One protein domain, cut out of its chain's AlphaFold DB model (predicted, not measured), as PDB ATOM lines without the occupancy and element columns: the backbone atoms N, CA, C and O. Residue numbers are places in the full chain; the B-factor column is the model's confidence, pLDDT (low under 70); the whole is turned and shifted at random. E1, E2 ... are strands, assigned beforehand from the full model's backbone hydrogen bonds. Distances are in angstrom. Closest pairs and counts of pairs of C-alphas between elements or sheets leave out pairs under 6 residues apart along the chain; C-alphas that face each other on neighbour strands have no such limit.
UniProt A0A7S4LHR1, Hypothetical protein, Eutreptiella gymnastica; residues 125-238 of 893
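Overview. This is residues 125 to 238 of the 893 residues of the protein "Hypothetical protein" of Eutreptiella gymnastica (UniProt A0A7S4LHR1). Three antiparallel sheets stand face to face in turn like the blades of a fan or part of a propeller: E1 to E4, then E5 to E8 in the middle, then E9 to E11. Their first strands E1, E5 and E9 come close in a row, and from that row each sheet runs outward to its last strand, E4, E8 or E11. The printed part has 114 residues, with eleven named strands, E1 to E11 in chain order, and no named helix; the class is all strand, and each sheet is a meander, each strand the antiparallel neighbour of the one before. The whole is compact, with a radius of gyration of the C-alphas of 14.4 A, and only just elongated, spanning 46 by 31 by 22 A.

Arrangement. The sheet of E1, residues 125 to 131, E2, residues 143 to 149, E3, residues 152 to 157, and E4, residues 162 to 167, runs in that order, with E1 and E4 as edge strands. N 128 and O 146 are 2.9 A apart between E1 and E2, N 147 and O 154 2.9 A between E2 and E3, and N 153 and O 166 2.8 A between E3 and E4, each within hydrogen-bond range. This sheet is face to face with that of E5, residues 175 to 179, E6, residues 182 to 186, E7, residues 190 to 194, and E8, residues 200 to 205, their best planes 16 degrees apart and their strands at 29 degrees. The closest C-alphas of E1 and E5 are those of Gln 130 and Trp 178, 6.6 A apart, while E4 and E8 are apart. Within the second sheet, which is strongly twisted, N 177 and O 184 are 2.8 A apart, N 185 and O 192 2.9 A, and N 191 and O 204 2.8 A, again within hydrogen-bond range. It is also face to face with the sheet of E9, residues 211 to 215, E10, residues 219 to 224, and E11, residues 231 to 236, with planes 15 degrees apart and strands at 43 degrees. The closest C-alphas of E5 and E9 are those of Ser 175 and Val 211, 5.4 A apart. In the third sheet N 213 and O 221 are 2.9 A apart and N 222 and O 233 3.0 A, both within hydrogen-bond range. E1 and E9 are apart.

Along the chain. E1 begins at C-alpha 125, at (29.789, -11.888, 12.935), and measures 20.7 A from first to last C-alpha; E2 measures 19.3 A, E3 16.2 A and E4 13.3 A. E5 begins at C-alpha 175, at (22.611, -16.704, 12.323), and measures 13.4 A, followed by E6 at 13.0 A, E7 at 12.7 A and E8 at 14.7 A. E9 measures 11.9 A and E10 15.9 A. E11 measures 16.7 A and ends at C-alpha 236, at (7.572, -26.010, 9.875).

Size, cuts and confidence. The two C-alphas farthest apart are those of Ser 137 and Asp 227, at 48.0 A; the first lies in the link E1 to E2, the second in the link E10 to E11. The link E1 to E2, of 11 residues, is long. The links E4 to E5 and E10 to E11 are short, and the other links are tight. The printed part has no cut. Its mean pLDDT is 86.4; residues 133 to 141, residue 170 and residue 227 are of low confidence, under 70.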
ATOM      1  N   LEU A 125      29.888 -10.432  12.791       90.69
ATOM      2  CA  LEU A 125      29.789 -11.888  12.935       90.69
ATOM      3  C   LEU A 125      29.381 -12.558  11.624       90.69
ATOM      4  O   LEU A 125      30.097 -13.428  11.134       90.69
ATOM      5  N   GLN A 126      28.248 -12.155  11.048       91.25
ATOM      6  CA  GLN A 126      27.734 -12.717   9.801       91.25
ATOM      7  C   GLN A 126      27.121 -11.628   8.928       91.25
ATOM      8  O   GLN A 126      26.455 -10.719   9.414       91.25
ATOM      9  N   MET A 127      27.305 -11.769   7.617       93.31
ATOM     10  CA  MET A 127      26.768 -10.854   6.623       93.31
ATOM     11  C   MET A 127      26.083 -11.630   5.493       93.31
ATOM     12  O   MET A 127      26.611 -12.637   5.013       93.31
ATOM     13  N   ARG A 128      24.893 -11.188   5.075       94.06
ATOM     14  CA  ARG A 128      24.118 -11.802   3.986       94.06
ATOM     15  C   ARG A 128      23.472 -10.729   3.119       94.06
ATOM     16  O   ARG A 128      22.704  -9.909   3.617       94.06
ATOM     17  N   TRP A 129      23.732 -10.795   1.820       93.12
ATOM     18  CA  TRP A 129      23.108  -9.931   0.822       93.12
ATOM     19  C   TRP A 129      21.810 -10.534   0.284       93.12
ATOM     20  O   TRP A 129      21.701 -11.754   0.154       93.12
ATOM     21  N   GLN A 130      20.864  -9.671  -0.074       91.88
ATOM     22  CA  GLN A 130      19.610 -10.028  -0.726       91.88
ATOM     23  C   GLN A 130      19.284  -9.018  -1.818       91.88
ATOM     24  O   GLN A 130      19.363  -7.810  -1.599       91.88
ATOM     25  N   VAL A 131      18.894  -9.514  -2.991       85.69
ATOM     26  CA  VAL A 131      18.370  -8.662  -4.063       85.69
ATOM     27  C   VAL A 131      16.970  -8.201  -3.674       85.69
ATOM     28  O   VAL A 131      16.123  -9.016  -3.290       85.69
ATOM     29  N   ASP A 132      16.719  -6.902  -3.788       76.81
ATOM     30  CA  ASP A 132      15.390  -6.347  -3.607       76.81
ATOM     31  C   ASP A 132      14.499  -6.723  -4.801       76.81
ATOM     32  O   ASP A 132      14.568  -6.134  -5.879       76.81
ATOM     33  N   VAL A 133      13.632  -7.712  -4.578       66.94
ATOM     34  CA  VAL A 133      12.707  -8.282  -5.571       66.94
ATOM     35  C   VAL A 133      11.680  -7.265  -6.091       66.94
ATOM     36  O   VAL A 133      11.021  -7.518  -7.093       66.94
ATOM     37  N   LEU A 134      11.526  -6.120  -5.418       65.94
ATOM     38  CA  LEU A 134      10.606  -5.053  -5.823       65.94
ATOM     39  C   LEU A 134      11.293  -3.967  -6.670       65.94
ATOM     40  O   LEU A 134      10.663  -2.966  -7.007       65.94
ATOM     41  N   SER A 135      12.572  -4.143  -7.012       64.50
ATOM     42  CA  SER A 135      13.294  -3.256  -7.927       64.50
ATOM     43  C   SER A 135      12.926  -3.546  -9.387       64.50
ATOM     44  O   SER A 135      12.980  -4.688  -9.833       64.50
ATOM     45  N   GLU A 136      12.580  -2.505 -10.150       56.12
ATOM     46  CA  GLU A 136      12.047  -2.615 -11.521       56.12
ATOM     47  C   GLU A 136      13.079  -3.026 -12.582       56.12
ATOM     48  O   GLU A 136      12.706  -3.499 -13.654       56.12
ATOM     49  N   SER A 137      14.372  -2.863 -12.297       55.19
ATOM     50  CA  SER A 137      15.455  -3.165 -13.234       55.19
ATOM     51  C   SER A 137      16.481  -4.104 -12.613       55.19
ATOM     52  O   SER A 137      16.925  -3.900 -11.483       55.19
ATOM     53  N   VAL A 138      16.886  -5.109 -13.397       54.03
ATOM     54  CA  VAL A 138      17.977  -6.048 -13.082       54.03
ATOM     55  C   VAL A 138      19.321  -5.312 -12.985       54.03
ATOM     56  O   VAL A 138      20.197  -5.730 -12.236       54.03
ATOM     57  N   VAL A 139      19.471  -4.191 -13.701       49.50
ATOM     58  CA  VAL A 139      20.714  -3.403 -13.756       49.50
ATOM     59  C   VAL A 139      20.830  -2.445 -12.567       49.50
ATOM     60  O   VAL A 139      21.922  -2.245 -12.048       49.50
ATOM     61  N   THR A 140      19.713  -1.897 -12.079       57.22
ATOM     62  CA  THR A 140      19.676  -1.032 -10.882       57.22
ATOM     63  C   THR A 140      19.096  -1.755  -9.670       57.22
ATOM     64  O   THR A 140      18.528  -1.113  -8.782       57.22
ATOM     65  N   ALA A 141      19.171  -3.089  -9.659       66.06
ATOM     66  CA  ALA A 141      18.618  -3.904  -8.593       66.06
ATOM     67  C   ALA A 141      19.235  -3.471  -7.262       66.06
ATOM     68  O   ALA A 141      20.437  -3.628  -7.035       66.06
ATOM     69  N   ARG A 142      18.413  -2.874  -6.395       78.81
ATOM     70  CA  ARG A 142      18.850  -2.495  -5.052       78.81
ATOM     71  C   ARG A 142      19.140  -3.751  -4.248       78.81
ATOM     72  O   ARG A 142      18.468  -4.769  -4.412       78.81
ATOM     73  N   HIS A 143      20.129  -3.669  -3.371       87.00
ATOM     74  CA  HIS A 143      20.470  -4.770  -2.481       87.00
ATOM     75  C   HIS A 143      20.225  -4.381  -1.026       87.00
ATOM     76  O   HIS A 143      20.436  -3.240  -0.618       87.00
ATOM     77  N   LEU A 144      19.775  -5.358  -0.249       91.44
ATOM     78  CA  LEU A 144      19.654  -5.279   1.197       91.44
ATOM     79  C   LEU A 144      20.758  -6.114   1.831       91.44
ATOM     80  O   LEU A 144      21.084  -7.207   1.358       91.44
ATOM     81  N   LEU A 145      21.312  -5.600   2.919       94.81
ATOM     82  CA  LEU A 145      22.362  -6.243   3.679       94.81
ATOM     83  C   LEU A 145      21.869  -6.567   5.082       94.81
ATOM     84  O   LEU A 145      21.546  -5.673   5.854       94.81
ATOM     85  N   GLY A 146      21.827  -7.853   5.415       96.12
ATOM     86  CA  GLY A 146      21.635  -8.317   6.782       96.12
ATOM     87  C   GLY A 146      22.998  -8.475   7.440       96.12
ATOM     88  O   GLY A 146      23.850  -9.182   6.897       96.12
ATOM     89  N   LEU A 147      23.202  -7.834   8.587       95.25
ATOM     90  CA  LEU A 147      24.458  -7.865   9.335       95.25
ATOM     91  C   LEU A 147      24.184  -8.215  10.798       95.25
ATOM     92  O   LEU A 147      23.479  -7.486  11.492       95.25
ATOM     93  N   THR A 148      24.772  -9.309  11.279       94.19
ATOM     94  CA  THR A 148      24.861  -9.595  12.715       94.19
ATOM     95  C   THR A 148      26.211  -9.163  13.246       94.19
ATOM     96  O   THR A 148      27.257  -9.429  12.646       94.19
ATOM     97  N   THR A 149      26.193  -8.538  14.411       93.12
ATOM     98  CA  THR A 149      27.387  -8.170  15.163       93.12
ATOM     99  C   THR A 149      27.318  -8.756  16.568       93.12
ATOM    100  O   THR A 149      26.328  -9.377  16.963       93.12
ATOM    101  N   THR A 150      28.378  -8.567  17.351       91.38
ATOM    102  CA  THR A 150      28.380  -8.923  18.776       91.38
ATOM    103  C   THR A 150      27.337  -8.148  19.588       91.38
ATOM    104  O   THR A 150      26.862  -8.659  20.604       91.38
ATOM    105  N   ALA A 151      26.942  -6.955  19.131       90.69
ATOM    106  CA  ALA A 151      26.076  -6.036  19.866       90.69
ATOM    107  C   ALA A 151      24.648  -5.922  19.307       90.69
ATOM    108  O   ALA A 151      23.738  -5.570  20.055       90.69
ATOM    109  N   ARG A 152      24.424  -6.168  18.010       92.81
ATOM    110  CA  ARG A 152      23.135  -5.890  17.354       92.81
ATOM    111  C   ARG A 152      22.940  -6.646  16.041       92.81
ATOM    112  O   ARG A 152      23.866  -7.203  15.456       92.81
ATOM    113  N   LEU A 153      21.695  -6.647  15.582       94.94
ATOM    114  CA  LEU A 153      21.272  -7.077  14.255       94.94
ATOM    115  C   LEU A 153      20.857  -5.850  13.441       94.94
ATOM    116  O   LEU A 153      20.097  -5.012  13.922       94.94
ATOM    117  N   LEU A 154      21.349  -5.756  12.211       95.38
ATOM    118  CA  LEU A 154      21.152  -4.615  11.326       95.38
ATOM    119  C   LEU A 154      20.597  -5.067   9.973       95.38
ATOM    120  O   LEU A 154      21.026  -6.084   9.422       95.38
ATOM    121  N   ILE A 155      19.693  -4.260   9.417       94.69
ATOM    122  CA  ILE A 155      19.403  -4.245   7.983       94.69
ATOM    123  C   ILE A 155      19.925  -2.926   7.423       94.69
ATOM    124  O   ILE A 155      19.494  -1.853   7.852       94.69
ATOM    125  N   LEU A 156      20.840  -3.013   6.461       93.31
ATOM    126  CA  LEU A 156      21.429  -1.877   5.758       93.31
ATOM    127  C   LEU A 156      21.027  -1.899   4.276       93.31
ATOM    128  O   LEU A 156      20.694  -2.956   3.728       93.31
ATOM    129  N   ARG A 157      21.068  -0.743   3.614       89.56
ATOM    130  CA  ARG A 157      20.991  -0.652   2.145       89.56
ATOM    131  C   ARG A 157      22.362  -0.905   1.506       89.56
ATOM    132  O   ARG A 157      23.370  -1.098   2.187       89.56
ATOM    133  N   ASP A 158      22.395  -0.890   0.178       88.00
ATOM    134  CA  ASP A 158      23.600  -1.044  -0.642       88.00
ATOM    135  C   ASP A 158      24.608   0.113  -0.525       88.00
ATOM    136  O   ASP A 158      25.744  -0.037  -0.964       88.00
ATOM    137  N   ASP A 159      24.238   1.222   0.111       88.06
ATOM    138  CA  ASP A 159      25.108   2.345   0.488       88.06
ATOM    139  C   ASP A 159      25.531   2.329   1.973       88.06
ATOM    140  O   ASP A 159      26.125   3.291   2.456       88.06
ATOM    141  N   LEU A 160      25.240   1.239   2.692       92.44
ATOM    142  CA  LEU A 160      25.422   1.072   4.142       92.44
ATOM    143  C   LEU A 160      24.555   1.986   5.026       92.44
ATOM    144  O   LEU A 160      24.772   2.046   6.239       92.44
ATOM    145  N   SER A 161      23.535   2.652   4.476       90.75
ATOM    146  CA  SER A 161      22.551   3.360   5.300       90.75
ATOM    147  C   SER A 161      21.713   2.375   6.121       90.75
ATOM    148  O   SER A 161      21.283   1.325   5.633       90.75
ATOM    149  N   VAL A 162      21.485   2.702   7.396       92.56
ATOM    150  CA  VAL A 162      20.729   1.847   8.320       92.56
ATOM    151  C   VAL A 162      19.238   1.979   8.039       92.56
ATOM    152  O   VAL A 162      18.671   3.058   8.189       92.56
ATOM    153  N   LEU A 163      18.592   0.869   7.683       90.00
ATOM    154  CA  LEU A 163      17.131   0.776   7.644       90.00
ATOM    155  C   LEU A 163      16.568   0.392   9.005       90.00
ATOM    156  O   LEU A 163      15.534   0.892   9.432       90.00
ATOM    157  N   THR A 164      17.230  -0.545   9.674       92.75
ATOM    158  CA  THR A 164      16.742  -1.122  10.921       92.75
ATOM    159  C   THR A 164      17.908  -1.601  11.768       92.75
ATOM    160  O   THR A 164      18.879  -2.143  11.242       92.75
ATOM    161  N   SER A 165      17.790  -1.425  13.084       93.94
ATOM    162  CA  SER A 165      18.768  -1.866  14.075       93.94
ATOM    163  C   SER A 165      18.055  -2.402  15.307       93.94
ATOM    164  O   SER A 165      17.209  -1.714  15.870       93.94
ATOM    165  N   ILE A 166      18.450  -3.587  15.766       92.69
ATOM    166  CA  ILE A 166      17.958  -4.195  17.005       92.69
ATOM    167  C   ILE A 166      19.143  -4.563  17.879       92.69
ATOM    168  O   ILE A 166      20.038  -5.285  17.442       92.69
ATOM    169  N   ALA A 167      19.145  -4.064  19.113       90.12
ATOM    170  CA  ALA A 167      20.162  -4.396  20.096       90.12
ATOM    171  C   ALA A 167      20.019  -5.845  20.574       90.12
ATOM    172  O   ALA A 167      18.920  -6.369  20.731       90.12
ATOM    173  N   ASN A 168      21.152  -6.479  20.830       83.88
ATOM    174  CA  ASN A 168      21.202  -7.790  21.441       83.88
ATOM    175  C   ASN A 168      20.977  -7.673  22.960       83.88
ATOM    176  O   ASN A 168      21.750  -7.010  23.648       83.88
ATOM    177  N   GLU A 169      19.942  -8.327  23.488       71.12
ATOM    178  CA  GLU A 169      19.549  -8.200  24.899       71.12
ATOM    179  C   GLU A 169      20.271  -9.177  25.846       71.12
ATOM    180  O   GLU A 169      20.331  -8.920  27.046       71.12
ATOM    181  N   ALA A 170      20.835 -10.286  25.345       69.56
ATOM    182  CA  ALA A 170      21.442 -11.308  26.213       69.56
ATOM    183  C   ALA A 170      22.571 -12.120  25.561       69.56
ATOM    184  O   ALA A 170      23.605 -12.355  26.187       69.56
ATOM    185  N   SER A 171      22.400 -12.570  24.316       75.25
ATOM    186  CA  SER A 171      23.372 -13.423  23.628       75.25
ATOM    187  C   SER A 171      23.366 -13.169  22.118       75.25
ATOM    188  O   SER A 171      22.302 -13.008  21.523       75.25
ATOM    189  N   PRO A 172      24.548 -13.098  21.470       77.81
ATOM    190  CA  PRO A 172      24.636 -12.700  20.069       77.81
ATOM    191  C   PRO A 172      23.808 -13.623  19.186       77.81
ATOM    192  O   PRO A 172      23.880 -14.853  19.312       77.81
ATOM    193  N   TYR A 173      23.053 -13.004  18.277       86.56
ATOM    194  CA  TYR A 173      22.264 -13.704  17.274       86.56
ATOM    195  C   TYR A 173      23.168 -14.647  16.487       86.56
ATOM    196  O   TYR A 173      24.209 -14.245  15.959       86.56
ATOM    197  N   LYS A 174      22.795 -15.926  16.444       86.19
ATOM    198  CA  LYS A 174      23.697 -16.978  15.957       86.19
ATOM    199  C   LYS A 174      23.773 -17.008  14.444       86.19
ATOM    200  O   LYS A 174      24.827 -17.315  13.892       86.19
ATOM    201  N   SER A 175      22.662 -16.714  13.775       92.00
ATOM    202  CA  SER A 175      22.611 -16.704  12.323       92.00
ATOM    203  C   SER A 175      21.465 -15.886  11.754       92.00
ATOM    204  O   SER A 175      20.452 -15.655  12.418       92.00
ATOM    205  N   ILE A 176      21.643 -15.496  10.495       94.75
ATOM    206  CA  ILE A 176      20.664 -14.795   9.674       94.75
ATOM    207  C   ILE A 176      20.459 -15.476   8.322       94.75
ATOM    208  O   ILE A 176      21.378 -16.068   7.747       94.75
ATOM    209  N   TYR A 177      19.248 -15.348   7.788       95.12
ATOM    210  CA  TYR A 177      18.859 -15.869   6.487       95.12
ATOM    211  C   TYR A 177      17.759 -15.010   5.856       95.12
ATOM    212  O   TYR A 177      16.811 -14.620   6.528       95.12
ATOM    213  N   TRP A 178      17.855 -14.733   4.558       93.81
ATOM    214  CA  TRP A 178      16.836 -13.964   3.842       93.81
ATOM    215  C   TRP A 178      15.747 -14.870   3.273       93.81
ATOM    216  O   TRP A 178      16.038 -15.864   2.611       93.81
ATOM    217  N   VAL A 179      14.487 -14.494   3.491       92.00
ATOM    218  CA  VAL A 179      13.327 -15.080   2.810       92.00
ATOM    219  C   VAL A 179      12.539 -13.942   2.171       92.00
ATOM    220  O   VAL A 179      11.843 -13.184   2.845       92.00
ATOM    221  N   GLY A 180      12.697 -13.780   0.856       88.62
ATOM    222  CA  GLY A 180      12.190 -12.601   0.154       88.62
ATOM    223  C   GLY A 180      12.811 -11.319   0.720       88.62
ATOM    224  O   GLY A 180      14.029 -11.179   0.729       88.62
ATOM    225  N   ARG A 181      11.974 -10.395   1.209       87.62
ATOM    226  CA  ARG A 181      12.394  -9.129   1.850       87.62
ATOM    227  C   ARG A 181      12.436  -9.188   3.382       87.62
ATOM    228  O   ARG A 181      12.606  -8.154   4.023       87.62
ATOM    229  N   THR A 182      12.269 -10.368   3.967       92.50
ATOM    230  CA  THR A 182      12.266 -10.551   5.421       92.50
ATOM    231  C   THR A 182      13.572 -11.180   5.859       92.50
ATOM    232  O   THR A 182      13.965 -12.231   5.340       92.50
ATOM    233  N   LEU A 183      14.240 -10.547   6.821       95.00
ATOM    234  CA  LEU A 183      15.433 -11.100   7.434       95.00
ATOM    235  C   LEU A 183      15.010 -12.018   8.575       95.00
ATOM    236  O   LEU A 183      14.455 -11.582   9.576       95.00
ATOM    237  N   VAL A 184      15.271 -13.305   8.426       95.25
ATOM    238  CA  VAL A 184      15.029 -14.298   9.466       95.25
ATOM    239  C   VAL A 184      16.296 -14.433  10.288       95.25
ATOM    240  O   VAL A 184      17.380 -14.603   9.735       95.25
ATOM    241  N   TYR A 185      16.169 -14.376  11.603       93.94
ATOM    242  CA  TYR A 185      17.283 -14.540  12.523       93.94
ATOM    243  C   TYR A 185      16.882 -15.450  13.670       93.94
ATOM    244  O   TYR A 185      15.703 -15.585  13.993       93.94
ATOM    245  N   ASN A 186      17.859 -16.085  14.305       90.75
ATOM    246  CA  ASN A 186      17.586 -16.896  15.481       90.75
ATOM    247  C   ASN A 186      18.232 -16.317  16.741       90.75
ATOM    248  O   ASN A 186      19.395 -15.902  16.747       90.75
ATOM    249  N   SER A 187      17.440 -16.315  17.808       86.19
ATOM    250  CA  SER A 187      17.907 -16.182  19.181       86.19
ATOM    251  C   SER A 187      18.348 -17.560  19.702       86.19
ATOM    252  O   SER A 187      18.477 -18.526  18.940       86.19
ATOM    253  N   GLU A 188      18.583 -17.663  21.007       83.25
ATOM    254  CA  GLU A 188      18.933 -18.921  21.667       83.25
ATOM    255  C   GLU A 188      17.817 -19.977  21.607       83.25
ATOM    256  O   GLU A 188      18.116 -21.164  21.527       83.25
ATOM    257  N   ALA A 189      16.546 -19.555  21.595       85.69
ATOM    258  CA  ALA A 189      15.396 -20.462  21.675       85.69
ATOM    259  C   ALA A 189      14.291 -20.185  20.642       85.69
ATOM    260  O   ALA A 189      13.350 -20.976  20.520       85.69
ATOM    261  N   SER A 190      14.373 -19.089  19.883       89.44
ATOM    262  CA  SER A 190      13.355 -18.717  18.897       89.44
ATOM    263  C   SER A 190      13.938 -18.320  17.545       89.44
ATOM    264  O   SER A 190      15.035 -17.776  17.430       89.44
ATOM    265  N   LEU A 191      13.161 -18.591  16.505       91.56
ATOM    266  CA  LEU A 191      13.326 -18.072  15.161       91.56
ATOM    267  C   LEU A 191      12.398 -16.871  15.010       91.56
ATOM    268  O   LEU A 191      11.187 -16.977  15.214       91.56
ATOM    269  N   ASN A 192      12.986 -15.737  14.656       91.75
ATOM    270  CA  ASN A 192      12.338 -14.439  14.618       91.75
ATOM    271  C   ASN A 192      12.503 -13.811  13.233       91.75
ATOM    272  O   ASN A 192      13.456 -14.091  12.502       91.75
ATOM    273  N   LEU A 193      11.562 -12.949  12.885       93.06
ATOM    274  CA  LEU A 193      11.576 -12.135  11.683       93.06
ATOM    275  C   LEU A 193      12.003 -10.725  12.042       93.06
ATOM    276  O   LEU A 193      11.605 -10.213  13.084       93.06
ATOM    277  N   LEU A 194      12.756 -10.110  11.146       93.38
ATOM    278  CA  LEU A 194      13.065  -8.698  11.137       93.38
ATOM    279  C   LEU A 194      12.735  -8.125   9.763       93.38
ATOM    280  O   LEU A 194      13.151  -8.648   8.724       93.38
ATOM    281  N   THR A 195      11.992  -7.035   9.770       91.38
ATOM    282  CA  THR A 195      11.554  -6.323   8.574       91.38
ATOM    283  C   THR A 195      12.220  -4.947   8.502       91.38
ATOM    284  O   THR A 195      12.772  -4.458   9.486       91.38
ATOM    285  N   THR A 196      12.231  -4.319   7.323       88.56
ATOM    286  CA  THR A 196      12.963  -3.052   7.089       88.56
ATOM    287  C   THR A 196      12.371  -1.831   7.800       88.56
ATOM    288  O   THR A 196      12.981  -0.769   7.781       88.56
ATOM    289  N   ASP A 197      11.175  -1.964   8.365       86.81
ATOM    290  CA  ASP A 197      10.481  -0.985   9.209       86.81
ATOM    291  C   ASP A 197      10.756  -1.204  10.712       86.81
ATOM    292  O   ASP A 197      10.193  -0.505  11.550       86.81
ATOM    293  N   GLY A 198      11.619  -2.158  11.077       87.69
ATOM    294  CA  GLY A 198      12.004  -2.403  12.468       87.69
ATOM    295  C   GLY A 198      11.103  -3.340  13.257       87.69
ATOM    296  O   GLY A 198      11.389  -3.599  14.425       87.69
ATOM    297  N   LEU A 199      10.048  -3.882  12.649       87.56
ATOM    298  CA  LEU A 199       9.156  -4.804  13.343       87.56
ATOM    299  C   LEU A 199       9.789  -6.190  13.501       87.56
ATOM    300  O   LEU A 199      10.442  -6.717  12.594       87.56
ATOM    301  N   THR A 200       9.546  -6.794  14.664       88.69
ATOM    302  CA  THR A 200       9.954  -8.163  14.975       88.69
ATOM    303  C   THR A 200       8.764  -9.071  15.200       88.69
ATOM    304  O   THR A 200       7.736  -8.670  15.744       88.69
ATOM    305  N   HIS A 201       8.903 -10.328  14.783       84.75
ATOM    306  CA  HIS A 201       7.880 -11.340  15.015       84.75
ATOM    307  C   HIS A 201       8.513 -12.709  15.265       84.75
ATOM    308  O   HIS A 201       9.271 -13.202  14.432       84.75
ATOM    309  N   SER A 202       8.205 -13.335  16.402       87.44
ATOM    310  CA  SER A 202       8.637 -14.707  16.689       87.44
ATOM    311  C   SER A 202       7.755 -15.686  15.923       87.44
ATOM    312  O   SER A 202       6.540 -15.672  16.080       87.44
ATOM    313  N   CYS A 203       8.359 -16.532  15.093       83.94
ATOM    314  CA  CYS A 203       7.622 -17.498  14.272       83.94
ATOM    315  C   CYS A 203       7.617 -18.903  14.856       83.94
ATOM    316  O   CYS A 203       6.702 -19.682  14.600       83.94
ATOM    317  N   ALA A 204       8.698 -19.295  15.531       86.31
ATOM    318  CA  ALA A 204       8.903 -20.689  15.878       86.31
ATOM    319  C   ALA A 204       9.961 -20.876  16.967       86.31
ATOM    320  O   ALA A 204      10.947 -20.151  17.010       86.31
ATOM    321  N   SER A 205       9.812 -21.910  17.796       89.69
ATOM    322  CA  SER A 205      10.878 -22.351  18.702       89.69
ATOM    323  C   SER A 205      11.964 -23.141  17.968       89.69
ATOM    324  O   SER A 205      11.661 -23.928  17.060       89.69
ATOM    325  N   VAL A 206      13.219 -22.959  18.387       89.50
ATOM    326  CA  VAL A 206      14.396 -23.672  17.862       89.50
ATOM    327  C   VAL A 206      15.220 -24.297  18.993       89.50
ATOM    328  O   VAL A 206      15.150 -23.826  20.127       89.50
ATOM    329  N   PRO A 207      15.995 -25.361  18.710       86.56
ATOM    330  CA  PRO A 207      16.938 -25.915  19.677       86.56
ATOM    331  C   PRO A 207      18.017 -24.895  20.086       86.56
ATOM    332  O   PRO A 207      18.352 -24.020  19.283       86.56
ATOM    333  N   PRO A 208      18.633 -25.054  21.270       83.56
ATOM    334  CA  PRO A 208      19.791 -24.255  21.655       83.56
ATOM    335  C   PRO A 208      20.950 -24.459  20.673       83.56
ATOM    336  O   PRO A 208      21.099 -25.521  20.063       83.56
ATOM    337  N   GLU A 209      21.763 -23.414  20.507       83.69
ATOM    338  CA  GLU A 209      22.875 -23.365  19.542       83.69
ATOM    339  C   GLU A 209      22.470 -23.667  18.088       83.69
ATOM    340  O   GLU A 209      23.288 -24.094  17.269       83.69
ATOM    341  N   ALA A 210      21.200 -23.453  17.749       88.25
ATOM    342  CA  ALA A 210      20.742 -23.570  16.381       88.25
ATOM    343  C   ALA A 210      21.382 -22.503  15.477       88.25
ATOM    344  O   ALA A 210      21.620 -21.364  15.875       88.25
ATOM    345  N   VAL A 211      21.625 -22.881  14.228       91.56
ATOM    346  CA  VAL A 211      22.072 -22.021  13.132       91.56
ATOM    347  C   VAL A 211      21.185 -22.332  11.933       91.56
ATOM    348  O   VAL A 211      21.000 -23.496  11.577       91.56
ATOM    349  N   ILE A 212      20.628 -21.299  11.310       93.69
ATOM    350  CA  ILE A 212      19.810 -21.391  10.106       93.69
ATOM    351  C   ILE A 212      20.731 -21.700   8.925       93.69
ATOM    352  O   ILE A 212      21.682 -20.972   8.639       93.69
ATOM    353  N   VAL A 213      20.435 -22.792   8.228       91.94
ATOM    354  CA  VAL A 213      21.203 -23.248   7.065       91.94
ATOM    355  C   VAL A 213      20.455 -22.925   5.774       91.94
ATOM    356  O   VAL A 213      21.072 -22.530   4.785       91.94
ATOM    357  N   GLY A 214      19.127 -23.044   5.786       91.44
ATOM    358  CA  GLY A 214      18.300 -22.753   4.622       91.44
ATOM    359  C   GLY A 214      16.807 -22.739   4.919       91.44
ATOM    360  O   GLY A 214      16.367 -23.041   6.030       91.44
ATOM    361  N   ALA A 215      16.027 -22.418   3.893       91.38
ATOM    362  CA  ALA A 215      14.573 -22.468   3.917       91.38
ATOM    363  C   ALA A 215      14.053 -23.291   2.730       91.38
ATOM    364  O   ALA A 215      14.606 -23.241   1.632       91.38
ATOM    365  N   LEU A 216      12.990 -24.051   2.968       89.44
ATOM    366  CA  LEU A 216      12.144 -24.677   1.952       89.44
ATOM    367  C   LEU A 216      10.791 -23.957   1.931       89.44
ATOM    368  O   LEU A 216      10.519 -23.113   2.780       89.44
ATOM    369  N   ASN A 217       9.910 -24.336   1.006       85.12
ATOM    370  CA  ASN A 217       8.596 -23.702   0.847       85.12
ATOM    371  C   ASN A 217       7.664 -23.842   2.068       85.12
ATOM    372  O   ASN A 217       6.703 -23.087   2.168       85.12
ATOM    373  N   ASP A 218       7.928 -24.784   2.979       84.31
ATOM    374  CA  ASP A 218       7.072 -25.092   4.133       84.31
ATOM    375  C   ASP A 218       7.815 -25.153   5.484       84.31
ATOM    376  O   ASP A 218       7.197 -25.419   6.521       84.31
ATOM    377  N   ARG A 219       9.148 -24.986   5.496       89.06
ATOM    378  CA  ARG A 219       9.974 -25.168   6.701       89.06
ATOM    379  C   ARG A 219      11.341 -24.502   6.612       89.06
ATOM    380  O   ARG A 219      11.928 -24.407   5.537       89.06
ATOM    381  N   PHE A 220      11.905 -24.172   7.767       92.75
ATOM    382  CA  PHE A 220      13.324 -23.853   7.909       92.75
ATOM    383  C   PHE A 220      14.146 -25.098   8.221       92.75
ATOM    384  O   PHE A 220      13.688 -26.017   8.908       92.75
ATOM    385  N   ILE A 221      15.373 -25.095   7.715       93.88
ATOM    386  CA  ILE A 221      16.402 -26.085   7.991       93.88
ATOM    387  C   ILE A 221      17.480 -25.391   8.807       93.88
ATOM    388  O   ILE A 221      18.027 -24.365   8.388       93.88
ATOM    389  N   GLY A 222      17.833 -25.984   9.937       92.00
ATOM    390  CA  GLY A 222      19.002 -25.561  10.678       92.00
ATOM    391  C   GLY A 222      19.851 -26.727  11.140       92.00
ATOM    392  O   GLY A 222      19.461 -27.892  11.072       92.00
ATOM    393  N   ALA A 223      21.043 -26.381  11.597       92.31
ATOM    394  CA  ALA A 223      21.937 -27.282  12.293       92.31
ATOM    395  C   ALA A 223      22.028 -26.839  13.752       92.31
ATOM    396  O   ALA A 223      21.968 -25.648  14.042       92.31
ATOM    397  N   SER A 224      22.169 -27.780  14.670       89.94
ATOM    398  CA  SER A 224      22.559 -27.502  16.051       89.94
ATOM    399  C   SER A 224      23.626 -28.503  16.472       89.94
ATOM    400  O   SER A 224      23.818 -29.540  15.827       89.94
ATOM    401  N   LYS A 225      24.377 -28.184  17.524       85.06
ATOM    402  CA  LYS A 225      25.410 -29.077  18.059       85.06
ATOM    403  C   LYS A 225      25.171 -29.401  19.540       85.06
ATOM    404  O   LYS A 225      26.073 -29.190  20.349       85.06
ATOM    405  N   PRO A 226      23.998 -29.952  19.910       70.94
ATOM    406  CA  PRO A 226      23.808 -30.448  21.264       70.94
ATOM    407  C   PRO A 226      24.807 -31.592  21.511       70.94
ATOM    408  O   PRO A 226      24.946 -32.501  20.688       70.94
ATOM    409  N   ASP A 227      25.556 -31.519  22.609       68.88
ATOM    410  CA  ASP A 227      26.452 -32.585  23.084       68.88
ATOM    411  C   ASP A 227      27.552 -33.016  22.094       68.88
ATOM    412  O   ASP A 227      27.871 -34.193  21.929       68.88
ATOM    413  N   ALA A 228      28.158 -32.036  21.418       74.00
ATOM    414  CA  ALA A 228      29.283 -32.205  20.495       74.00
ATOM    415  C   ALA A 228      28.998 -32.967  19.182       74.00
ATOM    416  O   ALA A 228      29.910 -33.097  18.357       74.00
ATOM    417  N   LYS A 229      27.752 -33.384  18.919       80.50
ATOM    418  CA  LYS A 229      27.338 -33.990  17.644       80.50
ATOM    419  C   LYS A 229      26.470 -33.018  16.848       80.50
ATOM    420  O   LYS A 229      25.439 -32.566  17.326       80.50
ATOM    421  N   THR A 230      26.868 -32.720  15.611       87.12
ATOM    422  CA  THR A 230      26.053 -31.891  14.714       87.12
ATOM    423  C   THR A 230      24.801 -32.660  14.299       87.12
ATOM    424  O   THR A 230      24.896 -33.745  13.720       87.12
ATOM    425  N   SER A 231      23.633 -32.101  14.592       87.56
ATOM    426  CA  SER A 231      22.330 -32.604  14.174       87.56
ATOM    427  C   SER A 231      21.634 -31.575  13.282       87.56
ATOM    428  O   SER A 231      21.895 -30.375  13.363       87.56
ATOM    429  N   LEU A 232      20.777 -32.059  12.384       91.75
ATOM    430  CA  LEU A 232      19.909 -31.213  11.571       91.75
ATOM    431  C   LEU A 232      18.522 -31.179  12.202       91.75
ATOM    432  O   LEU A 232      18.000 -32.219  12.607       91.75
ATOM    433  N   TRP A 233      17.914 -30.002  12.231       89.94
ATOM    434  CA  TRP A 233      16.535 -29.811  12.653       89.94
ATOM    435  C   TRP A 233      15.725 -29.161  11.535       89.94
ATOM    436  O   TRP A 233      16.234 -28.415  10.698       89.94
ATOM    437  N   PHE A 234      14.432 -29.473  11.533       91.38
ATOM    438  CA  PHE A 234      13.473 -28.986  10.553       91.38
ATOM    439  C   PHE A 234      12.295 -28.394  11.308       91.38
ATOM    440  O   PHE A 234      11.672 -29.088  12.112       91.38
ATOM    441  N   LYS A 235      11.978 -27.126  11.050       89.25
ATOM    442  CA  LYS A 235      10.862 -26.448  11.708       89.25
ATOM    443  C   LYS A 235       9.877 -25.952  10.670       89.25
ATOM    444  O   LYS A 235      10.222 -25.105   9.852       89.25
ATOM    445  N   HIS A 236       8.666 -26.495  10.706       87.38
ATOM    446  CA  HIS A 236       7.572 -26.010   9.875       87.38
ATOM    447  C   HIS A 236       7.227 -24.575  10.258       87.38
ATOM    448  O   HIS A 236       7.042 -24.283  11.439       87.38
ATOM    449  N   VAL A 237       7.169 -23.704   9.254       86.19
ATOM    450  CA  VAL A 237       6.801 -22.293   9.397       86.19
ATOM    451  C   VAL A 237       5.942 -21.922   8.197       86.19
ATOM    452  O   VAL A 237       6.216 -22.360   7.078       86.19
ATOM    453  N   HIS A 238       4.912 -21.111   8.421       86.12
ATOM    454  CA  HIS A 238       4.092 -20.557   7.350       86.12
ATOM    455  C   HIS A 238       4.912 -19.529   6.560       86.12
ATOM    456  O   HIS A 238       4.934 -18.346   6.879       86.12
TER     457      HIS A 238